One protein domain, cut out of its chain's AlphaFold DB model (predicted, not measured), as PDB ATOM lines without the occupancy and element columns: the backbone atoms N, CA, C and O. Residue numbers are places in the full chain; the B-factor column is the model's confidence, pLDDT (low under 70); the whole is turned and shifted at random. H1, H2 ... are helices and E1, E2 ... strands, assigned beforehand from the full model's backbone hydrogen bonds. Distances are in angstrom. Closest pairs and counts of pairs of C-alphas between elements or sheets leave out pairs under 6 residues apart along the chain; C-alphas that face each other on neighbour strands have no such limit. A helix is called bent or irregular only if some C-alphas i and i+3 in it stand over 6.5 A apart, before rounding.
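Overview. This is residues 441 to 560 of the 637 residues of an uncharacterized protein of Lachnospiraceae bacterium (UniProt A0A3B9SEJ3). One antiparallel sheet of seven strands curls back on itself into a barrel-like fold, nearly closed where E6 comes up to E8; E6, E1 and E2 form one leaf, E9, E8 and E7 the other, with E5 as the hinge. The irregular helix H1 packs at an open side between E7 and a separate two-stranded hairpin, E3 and E4, which lies off to that side. The printed part has 120 residues, with H1 followed by E1 to E9 along the chain, and the class is mostly strand. The large sheet runs in the order E6, E1, E2, E5, E9, E8, E7. The whole is compact, with a radius of gyration of the C-alphas of 13.9 A, and rounded, spanning 36 by 35 by 34 A.

Arrangement. H1, residues 444 to 452, is irregular: C-alphas 447 and 450 are 7.8 A apart, and 3 of its 5 O i to N i+4 pairs are within hydrogen-bond range. E1, residues 458 to 464, and E2, residues 470 to 476, form a hairpin, with N 461 and O 473 at 2.8 A. E3, residues 488 to 492, comes closest to H1 at the C-alphas of Ile 490 and Leu 447, 6.2 A apart. E4, residues 497 to 501, forms a hairpin with E3, N 490 and O 499 being 2.9 A apart. E5, residues 504 to 515, is the antiparallel neighbour of E2, with N 506 and O 472 at 2.9 A, and bends by 107 degrees at residue 510. E6, residues 522 to 525, is an edge strand beside E1, with N 523 and O 460 at 2.9 A. E7, residues 527 to 531, is the other edge strand; its closest C-alpha pair with H1 is Asn 527 and Leu 452, 6.2 A. E8, residues 537 to 545, pairs with E7 through N 529 and O 542, 2.8 A; its closest C-alpha pair with E6 is Leu 545 and Phe 525, 4.5 A. E9, residues 548 to 559, completes the meander E7, E8, E9, each strand the antiparallel neighbour of the one before, with N 541 and O 553 at 2.8 A. E9 pairs with E5 through N 507 and O 558, 2.9 A. H1 is on this twisted sheet, at a height of 7.2 A, over none of its strands.

Along the chain. C-alpha 444 opens H1 at (32.165, 106.031, 30.273). E1 spans 19.8 A, E2 20.0 A, E5 20.1 A, E8 20.0 A and E9 26.0 A. E9 ends at C-alpha 559, (38.575, 111.511, 26.360).

Size, cuts and confidence. The farthest C-alphas, of Glu 483 and Asp 534, are 42.4 A apart. The printed part has no cut, and the E2 to E3 link, 11 residues, is long. Mean pLDDT of the printed part is 83.0; residues 454 to 455, 516 to 520 and 535 to 537 are under 70.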
ATOM      1  N   ASP A 441      37.450 114.580  32.020       75.44
ATOM      2  CA  ASP A 441      36.978 113.399  32.748       75.44
ATOM      3  C   ASP A 441      35.580 113.024  32.229       75.44
ATOM      4  O   ASP A 441      34.704 113.890  32.170       75.44
ATOM      5  N   VAL A 442      35.408 111.796  31.736       79.31
ATOM      6  CA  VAL A 442      34.184 111.352  31.049       79.31
ATOM      7  C   VAL A 442      33.470 110.241  31.805       79.31
ATOM      8  O   VAL A 442      34.088 109.260  32.223       79.31
ATOM      9  N   ASP A 443      32.140 110.330  31.864       80.00
ATOM     10  CA  ASP A 443      31.306 109.189  32.231       80.00
ATOM     11  C   ASP A 443      31.298 108.179  31.073       80.00
ATOM     12  O   ASP A 443      30.640 108.335  30.040       80.00
ATOM     13  N   LEU A 444      32.055 107.098  31.257       83.19
ATOM     14  CA  LEU A 444      32.165 106.031  30.273       83.19
ATOM     15  C   LEU A 444      30.822 105.334  30.002       83.19
ATOM     16  O   LEU A 444      30.566 104.918  28.871       83.19
ATOM     17  N   LYS A 445      29.956 105.199  31.011       81.38
ATOM     18  CA  LYS A 445      28.642 104.572  30.843       81.38
ATOM     19  C   LYS A 445      27.735 105.463  30.007       81.38
ATOM     20  O   LYS A 445      27.012 104.946  29.157       81.38
ATOM     21  N   GLU A 446      27.804 106.774  30.188       81.75
ATOM     22  CA  GLU A 446      27.077 107.714  29.341       81.75
ATOM     23  C   GLU A 446      27.584 107.685  27.888       81.75
ATOM     24  O   GLU A 446      26.786 107.677  26.945       81.75
ATOM     25  N   LEU A 447      28.905 107.596  27.707       85.69
ATOM     26  CA  LEU A 447      29.562 107.696  26.406       85.69
ATOM     27  C   LEU A 447      29.303 106.490  25.488       85.69
ATOM     28  O   LEU A 447      29.136 106.660  24.280       85.69
ATOM     29  N   ILE A 448      29.273 105.269  26.041       86.88
ATOM     30  CA  ILE A 448      29.097 104.025  25.261       86.88
ATOM     31  C   ILE A 448      27.882 103.181  25.661       86.88
ATOM     32  O   ILE A 448      27.601 102.175  25.008       86.88
ATOM     33  N   GLY A 449      27.109 103.577  26.675       82.00
ATOM     34  CA  GLY A 449      25.996 102.780  27.201       82.00
ATOM     35  C   GLY A 449      24.895 102.473  26.185       82.00
ATOM     36  O   GLY A 449      24.281 101.409  26.253       82.00
ATOM     37  N   HIS A 450      24.666 103.351  25.204       81.44
ATOM     38  CA  HIS A 450      23.709 103.080  24.127       81.44
ATOM     39  C   HIS A 450      24.131 101.896  23.245       81.44
ATOM     40  O   HIS A 450      23.268 101.125  22.837       81.44
ATOM     41  N   HIS A 451      25.434 101.704  23.015       81.50
ATOM     42  CA  HIS A 451      25.961 100.576  22.233       81.50
ATOM     43  C   HIS A 451      25.800  99.247  22.975       81.50
ATOM     44  O   HIS A 451      25.467  98.232  22.371       81.50
ATOM     45  N   LEU A 452      25.962  99.270  24.300       79.69
ATOM     46  CA  LEU A 452      25.801  98.091  25.161       79.69
ATOM     47  C   LEU A 452      24.340  97.605  25.208       79.69
ATOM     48  O   LEU A 452      24.080  96.404  25.199       79.69
ATOM     49  N   LYS A 453      23.367  98.528  25.166       75.00
ATOM     50  CA  LYS A 453      21.927  98.198  25.122       75.00
ATOM     51  C   LYS A 453      21.485  97.490  23.835       75.00
ATOM     52  O   LYS A 453      20.404  96.915  23.816       75.00
ATOM     53  N   GLN A 454      22.291  97.520  22.774       66.00
ATOM     54  CA  GLN A 454      21.971  96.864  21.501       66.00
ATOM     55  C   GLN A 454      22.445  95.408  21.416       66.00
ATOM     56  O   GLN A 454      22.474  94.836  20.329       66.00
ATOM     57  N   TYR A 455      22.840  94.803  22.541       65.12
ATOM     58  CA  TYR A 455      23.329  93.420  22.616       65.12
ATOM     59  C   TYR A 455      24.570  93.136  21.748       65.12
ATOM     60  O   TYR A 455      24.899  91.977  21.480       65.12
ATOM     61  N   ARG A 456      25.300  94.178  21.320       75.19
ATOM     62  CA  ARG A 456      26.611  94.028  20.683       75.19
ATOM     63  C   ARG A 456      27.713  94.074  21.730       75.19
ATOM     64  O   ARG A 456      27.775  94.974  22.560       75.19
ATOM     65  N   LYS A 457      28.632  93.112  21.636       88.19
ATOM     66  CA  LYS A 457      29.859  93.099  22.436       88.19
ATOM     67  C   LYS A 457      30.784  94.214  21.952       88.19
ATOM     68  O   LYS A 457      30.892  94.465  20.751       88.19
ATOM     69  N   LEU A 458      31.491  94.846  22.875       91.94
ATOM     70  CA  LEU A 458      32.574  95.773  22.575       91.94
ATOM     71  C   LEU A 458      33.917  95.078  22.805       91.94
ATOM     72  O   LEU A 458      34.065  94.251  23.702       91.94
ATOM     73  N   GLN A 459      34.900  95.413  21.975       92.69
ATOM     74  CA  GLN A 459      36.295  95.047  22.181       92.69
ATOM     75  C   GLN A 459      37.002  96.165  22.939       92.69
ATOM     76  O   GLN A 459      36.922  97.325  22.538       92.69
ATOM     77  N   LEU A 460      37.740  95.803  23.981       92.56
ATOM     78  CA  LEU A 460      38.632  96.669  24.734       92.56
ATOM     79  C   LEU A 460      40.071  96.189  24.546       92.56
ATOM     80  O   LEU A 460      40.404  95.047  24.855       92.56
ATOM     81  N   LYS A 461      40.940  97.082  24.078       91.62
ATOM     82  CA  LYS A 461      42.389  96.915  24.155       91.62
ATOM     83  C   LYS A 461      42.958  97.902  25.162       91.62
ATOM     84  O   LYS A 461      42.701  99.102  25.072       91.62
ATOM     85  N   ILE A 462      43.764  97.391  26.079       88.69
ATOM     86  CA  ILE A 462      44.447  98.174  27.104       88.69
ATOM     87  C   ILE A 462      45.910  98.351  26.675       88.69
ATOM     88  O   ILE A 462      46.451  97.532  25.939       88.69
ATOM     89  N   LYS A 463      46.550  99.471  27.017       88.25
ATOM     90  CA  LYS A 463      47.988  99.686  26.804       88.25
ATOM     91  C   LYS A 463      48.560 100.532  27.931       88.25
ATOM     92  O   LYS A 463      48.116 101.663  28.120       88.25
ATOM     93  N   SER A 464      49.585 100.038  28.613       87.19
ATOM     94  CA  SER A 464      50.334 100.841  29.583       87.19
ATOM     95  C   SER A 464      51.215 101.868  28.866       87.19
ATOM     96  O   SER A 464      51.891 101.553  27.883       87.19
ATOM     97  N   LEU A 465      51.211 103.112  29.341       87.31
ATOM     98  CA  LEU A 465      52.042 104.199  28.826       87.31
ATOM     99  C   LEU A 465      53.285 104.391  29.707       87.31
ATOM    100  O   LEU A 465      53.302 104.057  30.889       87.31
ATOM    101  N   LYS A 466      54.351 104.967  29.132       83.25
ATOM    102  CA  LYS A 466      55.661 105.123  29.802       83.25
ATOM    103  C   LYS A 466      55.619 105.952  31.092       83.25
ATOM    104  O   LYS A 466      56.540 105.870  31.892       83.25
ATOM    105  N   ASN A 467      54.595 106.778  31.259       83.75
ATOM    106  CA  ASN A 467      54.409 107.679  32.393       83.75
ATOM    107  C   ASN A 467      53.479 107.108  33.482       83.75
ATOM    108  O   ASN A 467      53.104 107.855  34.378       83.75
ATOM    109  N   GLY A 468      53.093 105.829  33.393       82.75
ATOM    110  CA  GLY A 468      52.179 105.185  34.342       82.75
ATOM    111  C   GLY A 468      50.690 105.369  34.028       82.75
ATOM    112  O   GLY A 468      49.858 104.789  34.713       82.75
ATOM    113  N   ASP A 469      50.338 106.127  32.985       89.62
ATOM    114  CA  ASP A 469      48.955 106.217  32.507       89.62
ATOM    115  C   ASP A 469      48.562 104.967  31.704       89.62
ATOM    116  O   ASP A 469      49.411 104.252  31.162       89.62
ATOM    117  N   ILE A 470      47.260 104.753  31.532       89.56
ATOM    118  CA  ILE A 470      46.721 103.672  30.699       89.56
ATOM    119  C   ILE A 470      46.013 104.269  29.487       89.56
ATOM    120  O   ILE A 470      45.267 105.234  29.608       89.56
ATOM    121  N   LYS A 471      46.197 103.673  28.310       90.56
ATOM    122  CA  LYS A 471      45.371 103.941  27.133       90.56
ATOM    123  C   LYS A 471      44.357 102.817  26.943       90.56
ATOM    124  O   LYS A 471      44.749 101.660  26.802       90.56
ATOM    125  N   LEU A 472      43.079 103.171  26.871       91.06
ATOM    126  CA  LEU A 472      41.998 102.267  26.484       91.06
ATOM    127  C   LEU A 472      41.612 102.549  25.034       91.06
ATOM    128  O   LEU A 472      41.495 103.705  24.628       91.06
ATOM    129  N   ILE A 473      41.441 101.493  24.248       92.31
ATOM    130  CA  ILE A 473      40.992 101.555  22.858       92.31
ATOM    131  C   ILE A 473      39.772 100.648  22.752       92.31
ATOM    132  O   ILE A 473      39.898  99.428  22.863       92.31
ATOM    133  N   ILE A 474      38.603 101.250  22.565       92.62
ATOM    134  CA  ILE A 474      37.313 100.561  22.521       92.62
ATOM    135  C   ILE A 474      36.777 100.590  21.091       92.62
ATOM    136  O   ILE A 474      36.855 101.622  20.431       92.62
ATOM    137  N   ARG A 475      36.214  99.483  20.607       91.25
ATOM    138  CA  ARG A 475      35.476  99.426  19.332       91.25
ATOM    139  C   ARG A 475      34.338  98.420  19.390       91.25
ATOM    140  O   ARG A 475      34.337  97.546  20.254       91.25
ATOM    141  N   ILE A 476      33.401  98.509  18.451       89.75
ATOM    142  CA  ILE A 476      32.352  97.496  18.293       89.75
ATOM    143  C   ILE A 476      32.995  96.180  17.841       89.75
ATOM    144  O   ILE A 476      33.838  96.168  16.942       89.75
ATOM    145  N   ALA A 477      32.650  95.071  18.504       88.88
ATOM    146  CA  ALA A 477      33.121  93.758  18.088       88.88
ATOM    147  C   ALA A 477      32.427  93.354  16.773       88.88
ATOM    148  O   ALA A 477      31.201  93.470  16.684       88.88
ATOM    149  N   PRO A 478      33.174  92.858  15.772       82.69
ATOM    150  CA  PRO A 478      32.580  92.370  14.535       82.69
ATOM    151  C   PRO A 478      31.784  91.086  14.782       82.69
ATOM    152  O   PRO A 478      32.206  90.215  15.553       82.69
ATOM    153  N   LEU A 479      30.642  90.955  14.111       82.06
ATOM    154  CA  LEU A 479      29.899  89.699  14.045       82.06
ATOM    155  C   LEU A 479      30.597  88.690  13.120       82.06
ATOM    156  O   LEU A 479      31.442  89.028  12.290       82.06
ATOM    157  N   LYS A 480      30.231  87.410  13.257       76.62
ATOM    158  CA  LYS A 480      30.712  86.353  12.360       76.62
ATOM    159  C   LYS A 480      30.251  86.685  10.934       76.62
ATOM    160  O   LYS A 480      29.051  86.702  10.688       76.62
ATOM    161  N   ASN A 481      31.206  86.912  10.031       78.62
ATOM    162  CA  ASN A 481      31.014  87.336   8.634       78.62
ATOM    163  C   ASN A 481      30.680  88.828   8.422       78.62
ATOM    164  O   ASN A 481      30.286  89.205   7.324       78.62
ATOM    165  N   GLU A 482      30.852  89.683   9.431       78.12
ATOM    166  CA  GLU A 482      30.732  91.134   9.264       78.12
ATOM    167  C   GLU A 482      32.100  91.736   8.924       78.12
ATOM    168  O   GLU A 482      32.979  91.837   9.781       78.12
ATOM    169  N   GLU A 483      32.292  92.107   7.657       71.38
ATOM    170  CA  GLU A 483      33.548  92.697   7.171       71.38
ATOM    171  C   GLU A 483      33.761  94.120   7.713       71.38
ATOM    172  O   GLU A 483      34.880  94.496   8.072       71.38
ATOM    173  N   TYR A 484      32.671  94.880   7.859       72.31
ATOM    174  CA  TYR A 484      32.682  96.264   8.329       72.31
ATOM    175  C   TYR A 484      31.738  96.429   9.526       72.31
ATOM    176  O   TYR A 484      30.545  96.664   9.334       72.31
ATOM    177  N   PRO A 485      32.231  96.298  10.772       76.94
ATOM    178  CA  PRO A 485      31.400  96.543  11.941       76.94
ATOM    179  C   PRO A 485      30.929  98.008  11.988       76.94
ATOM    180  O   PRO A 485      31.659  98.900  11.538       76.94
ATOM    181  N   PRO A 486      29.752  98.281  12.584       80.88
ATOM    182  CA  PRO A 486      29.268  99.631  12.832       80.88
ATOM    183  C   PRO A 486      30.307 100.488  13.558       80.88
ATOM    184  O   PRO A 486      31.160  99.990  14.301       80.88
ATOM    185  N   LYS A 487      30.213 101.805  13.375       86.19
ATOM    186  CA  LYS A 487      31.055 102.762  14.102       86.19
ATOM    187  C   LYS A 487      30.393 103.157  15.420       86.19
ATOM    188  O   LYS A 487      29.173 103.164  15.558       86.19
ATOM    189  N   LEU A 488      31.213 103.549  16.386       88.75
ATOM    190  CA  LEU A 488      30.760 104.136  17.638       88.75
ATOM    191  C   LEU A 488      30.223 105.545  17.378       88.75
ATOM    192  O   LEU A 488      30.989 106.450  17.052       88.75
ATOM    193  N   PHE A 489      28.923 105.751  17.557       90.75
ATOM    194  CA  PHE A 489      28.349 107.087  17.676       90.75
ATOM    195  C   PHE A 489      28.615 107.617  19.086       90.75
ATOM    196  O   PHE A 489      28.141 107.030  20.060       90.75
ATOM    197  N   ILE A 490      29.416 108.674  19.184       90.19
ATOM    198  CA  ILE A 490      29.934 109.226  20.436       90.19
ATOM    199  C   ILE A 490      29.553 110.698  20.524       90.19
ATOM    200  O   ILE A 490      29.783 111.453  19.579       90.19
ATOM    201  N   THR A 491      29.034 111.113  21.677       89.06
ATOM    202  CA  THR A 491      28.766 112.516  22.007       89.06
ATOM    203  C   THR A 491      29.427 112.831  23.337       89.06
ATOM    204  O   THR A 491      29.081 112.204  24.330       89.06
ATOM    205  N   GLU A 492      30.347 113.793  23.353       86.31
ATOM    206  CA  GLU A 492      30.986 114.283  24.573       86.31
ATOM    207  C   GLU A 492      30.822 115.808  24.699       86.31
ATOM    208  O   GLU A 492      31.592 116.571  24.089       86.31
ATOM    209  N   PRO A 493      29.823 116.267  25.478       81.56
ATOM    210  CA  PRO A 493      29.458 117.675  25.572       81.56
ATOM    211  C   PRO A 493      30.586 118.594  26.049       81.56
ATOM    212  O   PRO A 493      30.737 119.685  25.497       81.56
ATOM    213  N   ASN A 494      31.439 118.177  26.994       77.50
ATOM    214  CA  ASN A 494      32.493 119.057  27.529       77.50
ATOM    215  C   ASN A 494      33.600 119.356  26.512       77.50
ATOM    216  O   ASN A 494      34.323 120.347  26.637       77.50
ATOM    217  N   THR A 495      33.726 118.519  25.480       75.06
ATOM    218  CA  THR A 495      34.632 118.757  24.347       75.06
ATOM    219  C   THR A 495      33.907 119.270  23.103       75.06
ATOM    220  O   THR A 495      34.540 119.414  22.056       75.06
ATOM    221  N   ALA A 496      32.600 119.553  23.212       77.81
ATOM    222  CA  ALA A 496      31.706 119.888  22.103       77.81
ATOM    223  C   ALA A 496      31.795 118.880  20.940       77.81
ATOM    224  O   ALA A 496      31.690 119.240  19.767       77.81
ATOM    225  N   PHE A 497      32.048 117.608  21.258       83.12
ATOM    226  CA  PHE A 497      32.274 116.570  20.264       83.12
ATOM    227  C   PHE A 497      31.005 115.752  20.044       83.12
ATOM    228  O   PHE A 497      30.404 115.258  20.992       83.12
ATOM    229  N   CYS A 498      30.643 115.537  18.784       87.81
ATOM    230  CA  CYS A 498      29.728 114.479  18.392       87.81
ATOM    231  C   CYS A 498      30.181 113.891  17.057       87.81
ATOM    232  O   CYS A 498      30.470 114.642  16.121       87.81
ATOM    233  N   GLY A 499      30.256 112.566  16.952       87.88
ATOM    234  CA  GLY A 499      30.625 111.929  15.696       87.88
ATOM    235  C   GLY A 499      30.725 110.413  15.725       87.88
ATOM    236  O   GLY A 499      30.536 109.772  16.754       87.88
ATOM    237  N   MET A 500      31.032 109.858  14.550       87.62
ATOM    238  CA  MET A 500      31.189 108.422  14.314       87.62
ATOM    239  C   MET A 500      32.664 108.032  14.356       87.62
ATOM    240  O   MET A 500      33.459 108.534  13.559       87.62
ATOM    241  N   LEU A 501      33.027 107.118  15.255       87.88
ATOM    242  CA  LEU A 501      34.398 106.674  15.492       87.88
ATOM    243  C   LEU A 501      34.554 105.173  15.261       87.88
ATOM    244  O   LEU A 501      33.781 104.371  15.766       87.88
ATOM    245  N   GLU A 502      35.605 104.774  14.550       88.19
ATOM    246  CA  GLU A 502      35.991 103.355  14.465       88.19
ATOM    247  C   GLU A 502      36.502 102.836  15.810       88.19
ATOM    248  O   GLU A 502      36.265 101.689  16.182       88.19
ATOM    249  N   THR A 503      37.210 103.698  16.540       90.56
ATOM    250  CA  THR A 503      37.712 103.414  17.880       90.56
ATOM    251  C   THR A 503      37.503 104.625  18.782       90.56
ATOM    252  O   THR A 503      37.754 105.764  18.385       90.56
ATOM    253  N   LEU A 504      37.058 104.375  20.007       91.31
ATOM    254  CA  LEU A 504      37.073 105.334  21.099       91.31
ATOM    255  C   LEU A 504      38.390 105.169  21.862       91.31
ATOM    256  O   LEU A 504      38.667 104.101  22.409       91.31
ATOM    257  N   GLU A 505      39.197 106.228  21.903       91.31
ATOM    258  CA  GLU A 505      40.456 106.249  22.647       91.31
ATOM    259  C   GLU A 505      40.333 107.079  23.930       91.31
ATOM    260  O   GLU A 505      40.016 108.271  23.884       91.31
ATOM    261  N   LEU A 506      40.657 106.462  25.067       90.62
ATOM    262  CA  LEU A 506      40.672 107.105  26.383       90.62
ATOM    263  C   LEU A 506      42.062 107.004  27.012       90.62
ATOM    264  O   LEU A 506      42.777 106.021  26.803       90.62
ATOM    265  N   ILE A 507      42.440 108.013  27.793       90.62
ATOM    266  CA  ILE A 507      43.634 108.004  28.642       90.62
ATOM    267  C   ILE A 507      43.179 108.013  30.095       90.62
ATOM    268  O   ILE A 507      42.541 108.970  30.514       90.62
ATOM    269  N   VAL A 508      43.550 107.000  30.868       90.00
ATOM    270  CA  VAL A 508      43.278 106.936  32.304       90.00
ATOM    271  C   VAL A 508      44.500 107.435  33.067       90.00
ATOM    272  O   VAL A 508      45.577 106.834  32.976       90.00
ATOM    273  N   LYS A 509      44.348 108.559  33.775       88.44
ATOM    274  CA  LYS A 509      45.419 109.162  34.581       88.44
ATOM    275  C   LYS A 509      45.557 108.462  35.925       88.44
ATOM    276  O   LYS A 509      44.560 108.232  36.600       88.44
ATOM    277  N   GLY A 510      46.802 108.154  36.305       82.56
ATOM    278  CA  GLY A 510      47.095 107.429  37.552       82.56
ATOM    279  C   GLY A 510      46.514 106.010  37.575       82.56
ATOM    280  O   GLY A 510      46.177 105.501  38.639       82.56
ATOM    281  N   GLY A 511      46.341 105.414  36.394       79.50
ATOM    282  CA  GLY A 511      45.526 104.227  36.203       79.50
ATOM    283  C   GLY A 511      46.111 102.942  36.802       79.50
ATOM    284  O   GLY A 511      47.277 102.631  36.566       79.50
ATOM    285  N   VAL A 512      45.287 102.146  37.494       79.88
ATOM    286  CA  VAL A 512      45.641 100.791  37.976       79.88
ATOM    287  C   VAL A 512      44.716  99.745  37.347       79.88
ATOM    288  O   VAL A 512      43.516  99.986  37.211       79.88
ATOM    289  N   ILE A 513      45.276  98.588  36.964       77.94
ATOM    290  CA  ILE A 513      44.555  97.461  36.344       77.94
ATOM    291  C   ILE A 513      44.641  96.241  37.261       77.94
ATOM    292  O   ILE A 513      45.747  95.843  37.620       77.94
ATOM    293  N   ALA A 514      43.506  95.619  37.591       78.44
ATOM    294  CA  ALA A 514      43.490  94.363  38.358       78.44
ATOM    295  C   ALA A 514      43.425  93.098  37.472       78.44
ATOM    296  O   ALA A 514      43.893  92.041  37.882       78.44
ATOM    297  N   LYS A 515      42.861  93.202  36.258       73.31
ATOM    298  CA  LYS A 515      42.779  92.155  35.216       73.31
ATOM    299  C   LYS A 515      42.755  92.815  33.830       73.31
ATOM    300  O   LYS A 515      42.151  93.887  33.726       73.31
ATOM    301  N   PRO A 516      43.339  92.220  32.769       67.81
ATOM    302  CA  PRO A 516      43.867  90.852  32.644       67.81
ATOM    303  C   PRO A 516      45.393  90.751  32.849       67.81
ATOM    304  O   PRO A 516      46.100  91.751  32.758       67.81
ATOM    305  N   ASP A 517      45.911  89.533  33.046       60.50
ATOM    306  CA  ASP A 517      47.335  89.235  33.332       60.50
ATOM    307  C   ASP A 517      48.335  89.724  32.260       60.50
ATOM    308  O   ASP A 517      49.544  89.756  32.489       60.50
ATOM    309  N   ASN A 518      47.847  90.111  31.078       64.69
ATOM    310  CA  ASN A 518      48.644  90.667  29.993       64.69
ATOM    311  C   ASN A 518      47.992  91.944  29.446       64.69
ATOM    312  O   ASN A 518      46.884  91.904  28.909       64.69
ATOM    313  N   ALA A 519      48.712  93.066  29.531       57.81
ATOM    314  CA  ALA A 519      48.238  94.370  29.079       57.81
ATOM    315  C   ALA A 519      47.912  94.417  27.573       57.81
ATOM    316  O   ALA A 519      47.090  95.232  27.183       57.81
ATOM    317  N   ASP A 520      48.489  93.550  26.729       61.78
ATOM    318  CA  ASP A 520      48.237  93.540  25.276       61.78
ATOM    319  C   ASP A 520      47.021  92.704  24.828       61.78
ATOM    320  O   ASP A 520      46.701  92.670  23.632       61.78
ATOM    321  N   SER A 521      46.327  92.052  25.765       70.50
ATOM    322  CA  SER A 521      45.159  91.215  25.481       70.50
ATOM    323  C   SER A 521      43.974  92.027  24.946       70.50
ATOM    324  O   SER A 521      43.646  93.105  25.443       70.50
ATOM    325  N   ILE A 522      43.304  91.483  23.926       82.62
ATOM    326  CA  ILE A 522      41.997  91.974  23.473       82.62
ATOM    327  C   ILE A 522      40.937  91.350  24.374       82.62
ATOM    328  O   ILE A 522      40.851  90.128  24.484       82.62
ATOM    329  N   ILE A 523      40.128  92.202  24.985       89.62
ATOM    330  CA  ILE A 523      39.075  91.833  25.922       89.62
ATOM    331  C   ILE A 523      37.726  92.117  25.272       89.62
ATOM    332  O   ILE A 523      37.599  93.069  24.505       89.62
ATOM    333  N   TYR A 524      36.715  91.315  25.586       91.06
ATOM    334  CA  TYR A 524      35.340  91.554  25.158       91.06
ATOM    335  C   TYR A 524      34.482  91.876  26.369       91.06
ATOM    336  O   TYR A 524      34.635  91.227  27.395       91.06
ATOM    337  N   PHE A 525      33.576  92.839  26.248       91.69
ATOM    338  CA  PHE A 525      32.635  93.187  27.308       91.69
ATOM    339  C   PHE A 525      31.279  93.572  26.711       91.69
ATOM    340  O   PHE A 525      31.203  94.032  25.570       91.69
ATOM    341  N   ASP A 526      30.211  93.359  27.467       90.25
ATOM    342  CA  ASP A 526      28.836  93.727  27.110       90.25
ATOM    343  C   ASP A 526      28.168  94.614  28.170       90.25
ATOM    344  O   ASP A 526      27.073  95.128  27.941       90.25
ATOM    345  N   ASN A 527      28.845  94.875  29.291       88.94
ATOM    346  CA  ASN A 527      28.386  95.812  30.303       88.94
ATOM    347  C   ASN A 527      29.563  96.439  31.081       88.94
ATOM    348  O   ASN A 527      30.686  95.926  31.078       88.94
ATOM    349  N   ILE A 528      29.305  97.568  31.747       88.38
ATOM    350  CA  ILE A 528      30.256  98.251  32.631       88.38
ATOM    351  C   ILE A 528      29.571  98.524  33.970       88.38
ATOM    352  O   ILE A 528      28.554  99.219  34.026       88.38
ATOM    353  N   LYS A 529      30.151  98.012  35.058       86.56
ATOM    354  CA  LYS A 529      29.740  98.351  36.425       86.56
ATOM    355  C   LYS A 529      30.575  99.540  36.902       86.56
ATOM    356  O   LYS A 529      31.801  99.520  36.794       86.56
ATOM    357  N   ILE A 530      29.889 100.577  37.378       78.69
ATOM    358  CA  ILE A 530      30.494 101.846  37.822       78.69
ATOM    359  C   ILE A 530      30.131 102.209  39.265       78.69
ATOM    360  O   ILE A 530      30.649 103.193  39.782       78.69
ATOM    361  N   TYR A 531      29.254 101.424  39.895       77.12
ATOM    362  CA  TYR A 531      28.804 101.621  41.268       77.12
ATOM    363  C   TYR A 531      29.404 100.549  42.178       77.12
ATOM    364  O   TYR A 531      29.637  99.424  41.721       77.12
ATOM    365  N   ASP A 532      29.650 100.896  43.437       74.06
ATOM    366  CA  ASP A 532      29.959  99.925  44.487       74.06
ATOM    367  C   ASP A 532      28.705  99.154  44.949       74.06
ATOM    368  O   ASP A 532      27.619  99.293  44.380       74.06
ATOM    369  N   GLU A 533      28.869  98.285  45.952       72.50
ATOM    370  CA  GLU A 533      27.783  97.468  46.517       72.50
ATOM    371  C   GLU A 533      26.674  98.313  47.169       72.50
ATOM    372  O   GLU A 533      25.528  97.867  47.233       72.50
ATOM    373  N   ASP A 534      26.995  99.545  47.574       71.44
ATOM    374  CA  ASP A 534      26.082 100.495  48.209       71.44
ATOM    375  C   ASP A 534      25.412 101.447  47.193       71.44
ATOM    376  O   ASP A 534      24.535 102.238  47.551       71.44
ATOM    377  N   GLY A 535      25.774 101.350  45.907       66.44
ATOM    378  CA  GLY A 535      25.180 102.122  44.816       66.44
ATOM    379  C   GLY A 535      25.818 103.493  44.571       66.44
ATOM    380  O   GLY A 535      25.257 104.281  43.806       66.44
ATOM    381  N   PHE A 536      26.975 103.789  45.170       67.56
ATOM    382  CA  PHE A 536      27.718 105.027  44.924       67.56
ATOM    383  C   PHE A 536      28.633 104.885  43.714       67.56
ATOM    384  O   PHE A 536      29.249 103.841  43.502       67.56
ATOM    385  N   GLU A 537      28.706 105.927  42.881       66.19
ATOM    386  CA  GLU A 537      29.594 105.912  41.722       66.19
ATOM    387  C   GLU A 537      31.055 105.914  42.180       66.19
ATOM    388  O   GLU A 537      31.440 106.661  43.077       66.19
ATOM    389  N   THR A 538      31.868 105.071  41.550       71.81
ATOM    390  CA  THR A 538      33.280 104.913  41.887       71.81
ATOM    391  C   THR A 538      34.181 105.304  40.717       71.81
ATOM    392  O   THR A 538      33.819 105.160  39.541       71.81
ATOM    393  N   ASP A 539      35.417 105.686  41.047       74.19
ATOM    394  CA  ASP A 539      36.525 105.875  40.093       74.19
ATOM    395  C   ASP A 539      36.985 104.545  39.457       74.19
ATOM    396  O   ASP A 539      37.876 104.511  38.604       74.19
ATOM    397  N   ARG A 540      36.392 103.422  39.885       84.88
ATOM    398  CA  ARG A 540      36.625 102.070  39.381       84.88
ATOM    399  C   ARG A 540      35.571 101.734  38.331       84.88
ATOM    400  O   ARG A 540      34.377 101.679  38.606       84.88
ATOM    401  N   LYS A 541      36.019 101.436  37.114       88.06
ATOM    402  CA  LYS A 541      35.158 100.945  36.034       88.06
ATOM    403  C   LYS A 541      35.466  99.467  35.797       88.06
ATOM    404  O   LYS A 541      36.598  99.094  35.477       88.06
ATOM    405  N   VAL A 542      34.455  98.625  35.997       90.06
ATOM    406  CA  VAL A 542      34.548  97.163  35.884       90.06
ATOM    407  C   VAL A 542      33.876  96.729  34.588       90.06
ATOM    408  O   VAL A 542      32.660  96.830  34.443       90.06
ATOM    409  N   PHE A 543      34.671  96.242  33.642       90.75
ATOM    410  CA  PHE A 543      34.214  95.723  32.358       90.75
ATOM    411  C   PHE A 543      33.831  94.254  32.527       90.75
ATOM    412  O   PHE A 543      34.662  93.446  32.956       90.75
ATOM    413  N   VAL A 544      32.590  93.907  32.190       90.50
ATOM    414  CA  VAL A 544      32.065  92.546  32.351       90.50
ATOM    415  C   VAL A 544      31.541  91.988  31.033       90.50
ATOM    416  O   VAL A 544      31.104  92.737  30.157       90.50
ATOM    417  N   LEU A 545      31.618  90.668  30.897       90.38
ATOM    418  CA  LEU A 545      30.992  89.904  29.824       90.38
ATOM    419  C   LEU A 545      30.028  88.912  30.473       90.38
ATOM    420  O   LEU A 545      30.474  87.954  31.106       90.38
ATOM    421  N   GLY A 546      28.725  89.164  30.365       87.19
ATOM    422  CA  GLY A 546      27.744  88.513  31.233       87.19
ATOM    423  C   GLY A 546      28.030  88.847  32.702       87.19
ATOM    424  O   GLY A 546      28.080  90.020  33.077       87.19
ATOM    425  N   ASP A 547      28.267  87.824  33.521       87.00
ATOM    426  CA  ASP A 547      28.608  87.987  34.942       87.00
ATOM    427  C   ASP A 547      30.122  88.008  35.212       87.00
ATOM    428  O   ASP A 547      30.557  88.378  36.308       87.00
ATOM    429  N   ASP A 548      30.940  87.672  34.210       88.75
ATOM    430  CA  ASP A 548      32.381  87.520  34.372       88.75
ATOM    431  C   ASP A 548      33.106  88.864  34.283       88.75
ATOM    432  O   ASP A 548      33.011  89.581  33.283       88.75
ATOM    433  N   ILE A 549      33.915  89.173  35.300       89.88
ATOM    434  CA  ILE A 549      34.794  90.345  35.301       89.88
ATOM    435  C   ILE A 549      35.962  90.116  34.346       89.88
ATOM    436  O   ILE A 549      36.808  89.246  34.566       89.88
ATOM    437  N   GLN A 550      36.028  90.958  33.322       90.44
ATOM    438  CA  GLN A 550      37.024  90.882  32.264       90.44
ATOM    439  C   GLN A 550      38.187  91.847  32.500       90.44
ATOM    440  O   GLN A 550      39.348  91.494  32.288       90.44
ATOM    441  N   ALA A 551      37.882  93.060  32.964       89.94
ATOM    442  CA  ALA A 551      38.881  94.044  33.346       89.94
ATOM    443  C   ALA A 551      38.352  94.981  34.423       89.94
ATOM    444  O   ALA A 551      37.159  95.265  34.494       89.94
ATOM    445  N   GLU A 552      39.270  95.522  35.210       89.94
ATOM    446  CA  GLU A 552      38.973  96.583  36.161       89.94
ATOM    447  C   GLU A 552      40.019  97.665  36.024       89.94
ATOM    448  O   GLU A 552      41.216  97.373  36.079       89.94
ATOM    449  N   VAL A 553      39.558  98.895  35.831       88.81
ATOM    450  CA  VAL A 553      40.423 100.052  35.645       88.81
ATOM    451  C   VAL A 553      40.001 101.129  36.632       88.81
ATOM    452  O   VAL A 553      38.831 101.502  36.675       88.81
ATOM    453  N   VAL A 554      40.956 101.608  37.425       87.50
ATOM    454  CA  VAL A 554      40.751 102.674  38.416       87.50
ATOM    455  C   VAL A 554      41.534 103.902  37.989       87.50
ATOM    456  O   VAL A 554      42.720 103.766  37.699       87.50
ATOM    457  N   GLY A 555      40.902 105.075  37.967       87.25
ATOM    458  CA  GLY A 555      41.558 106.360  37.711       87.25
ATOM    459  C   GLY A 555      40.645 107.364  37.006       87.25
ATOM    460  O   GLY A 555      39.469 107.099  36.796       87.25
ATOM    461  N   GLU A 556      41.203 108.508  36.609       86.81
ATOM    462  CA  GLU A 556      40.458 109.579  35.924       86.81
ATOM    463  C   GLU A 556      40.414 109.311  34.411       86.81
ATOM    464  O   GLU A 556      41.465 109.255  33.757       86.81
ATOM    465  N   PHE A 557      39.217 109.131  33.841       87.69
ATOM    466  CA  PHE A 557      39.026 108.675  32.462       87.69
ATOM    467  C   PHE A 557      38.965 109.861  31.523       87.69
ATOM    468  O   PHE A 557      37.955 110.544  31.440       87.69
ATOM    469  N   ARG A 558      40.017 110.077  30.736       88.00
ATOM    470  CA  ARG A 558      40.080 111.241  29.861       88.00
ATOM    471  C   ARG A 558      39.833 110.937  28.392       88.00
ATOM    472  O   ARG A 558      40.591 110.188  27.771       88.00
ATOM    473  N   PHE A 559      38.843 111.603  27.797       85.00
ATOM    474  CA  PHE A 559      38.575 111.511  26.360       85.00
ATOM    475  C   PHE A 559      39.451 112.461  25.545       85.00
ATOM    476  O   PHE A 559      39.500 113.673  25.769       85.00
ATOM    477  N   LYS A 560      40.141 111.914  24.541       76.31
ATOM    478  CA  LYS A 560      40.889 112.715  23.574       76.31
ATOM    479  C   LYS A 560      40.036 112.928  22.327       76.31
ATOM    480  O   LYS A 560      39.982 112.049  21.471       76.31
TER     481      LYS A 560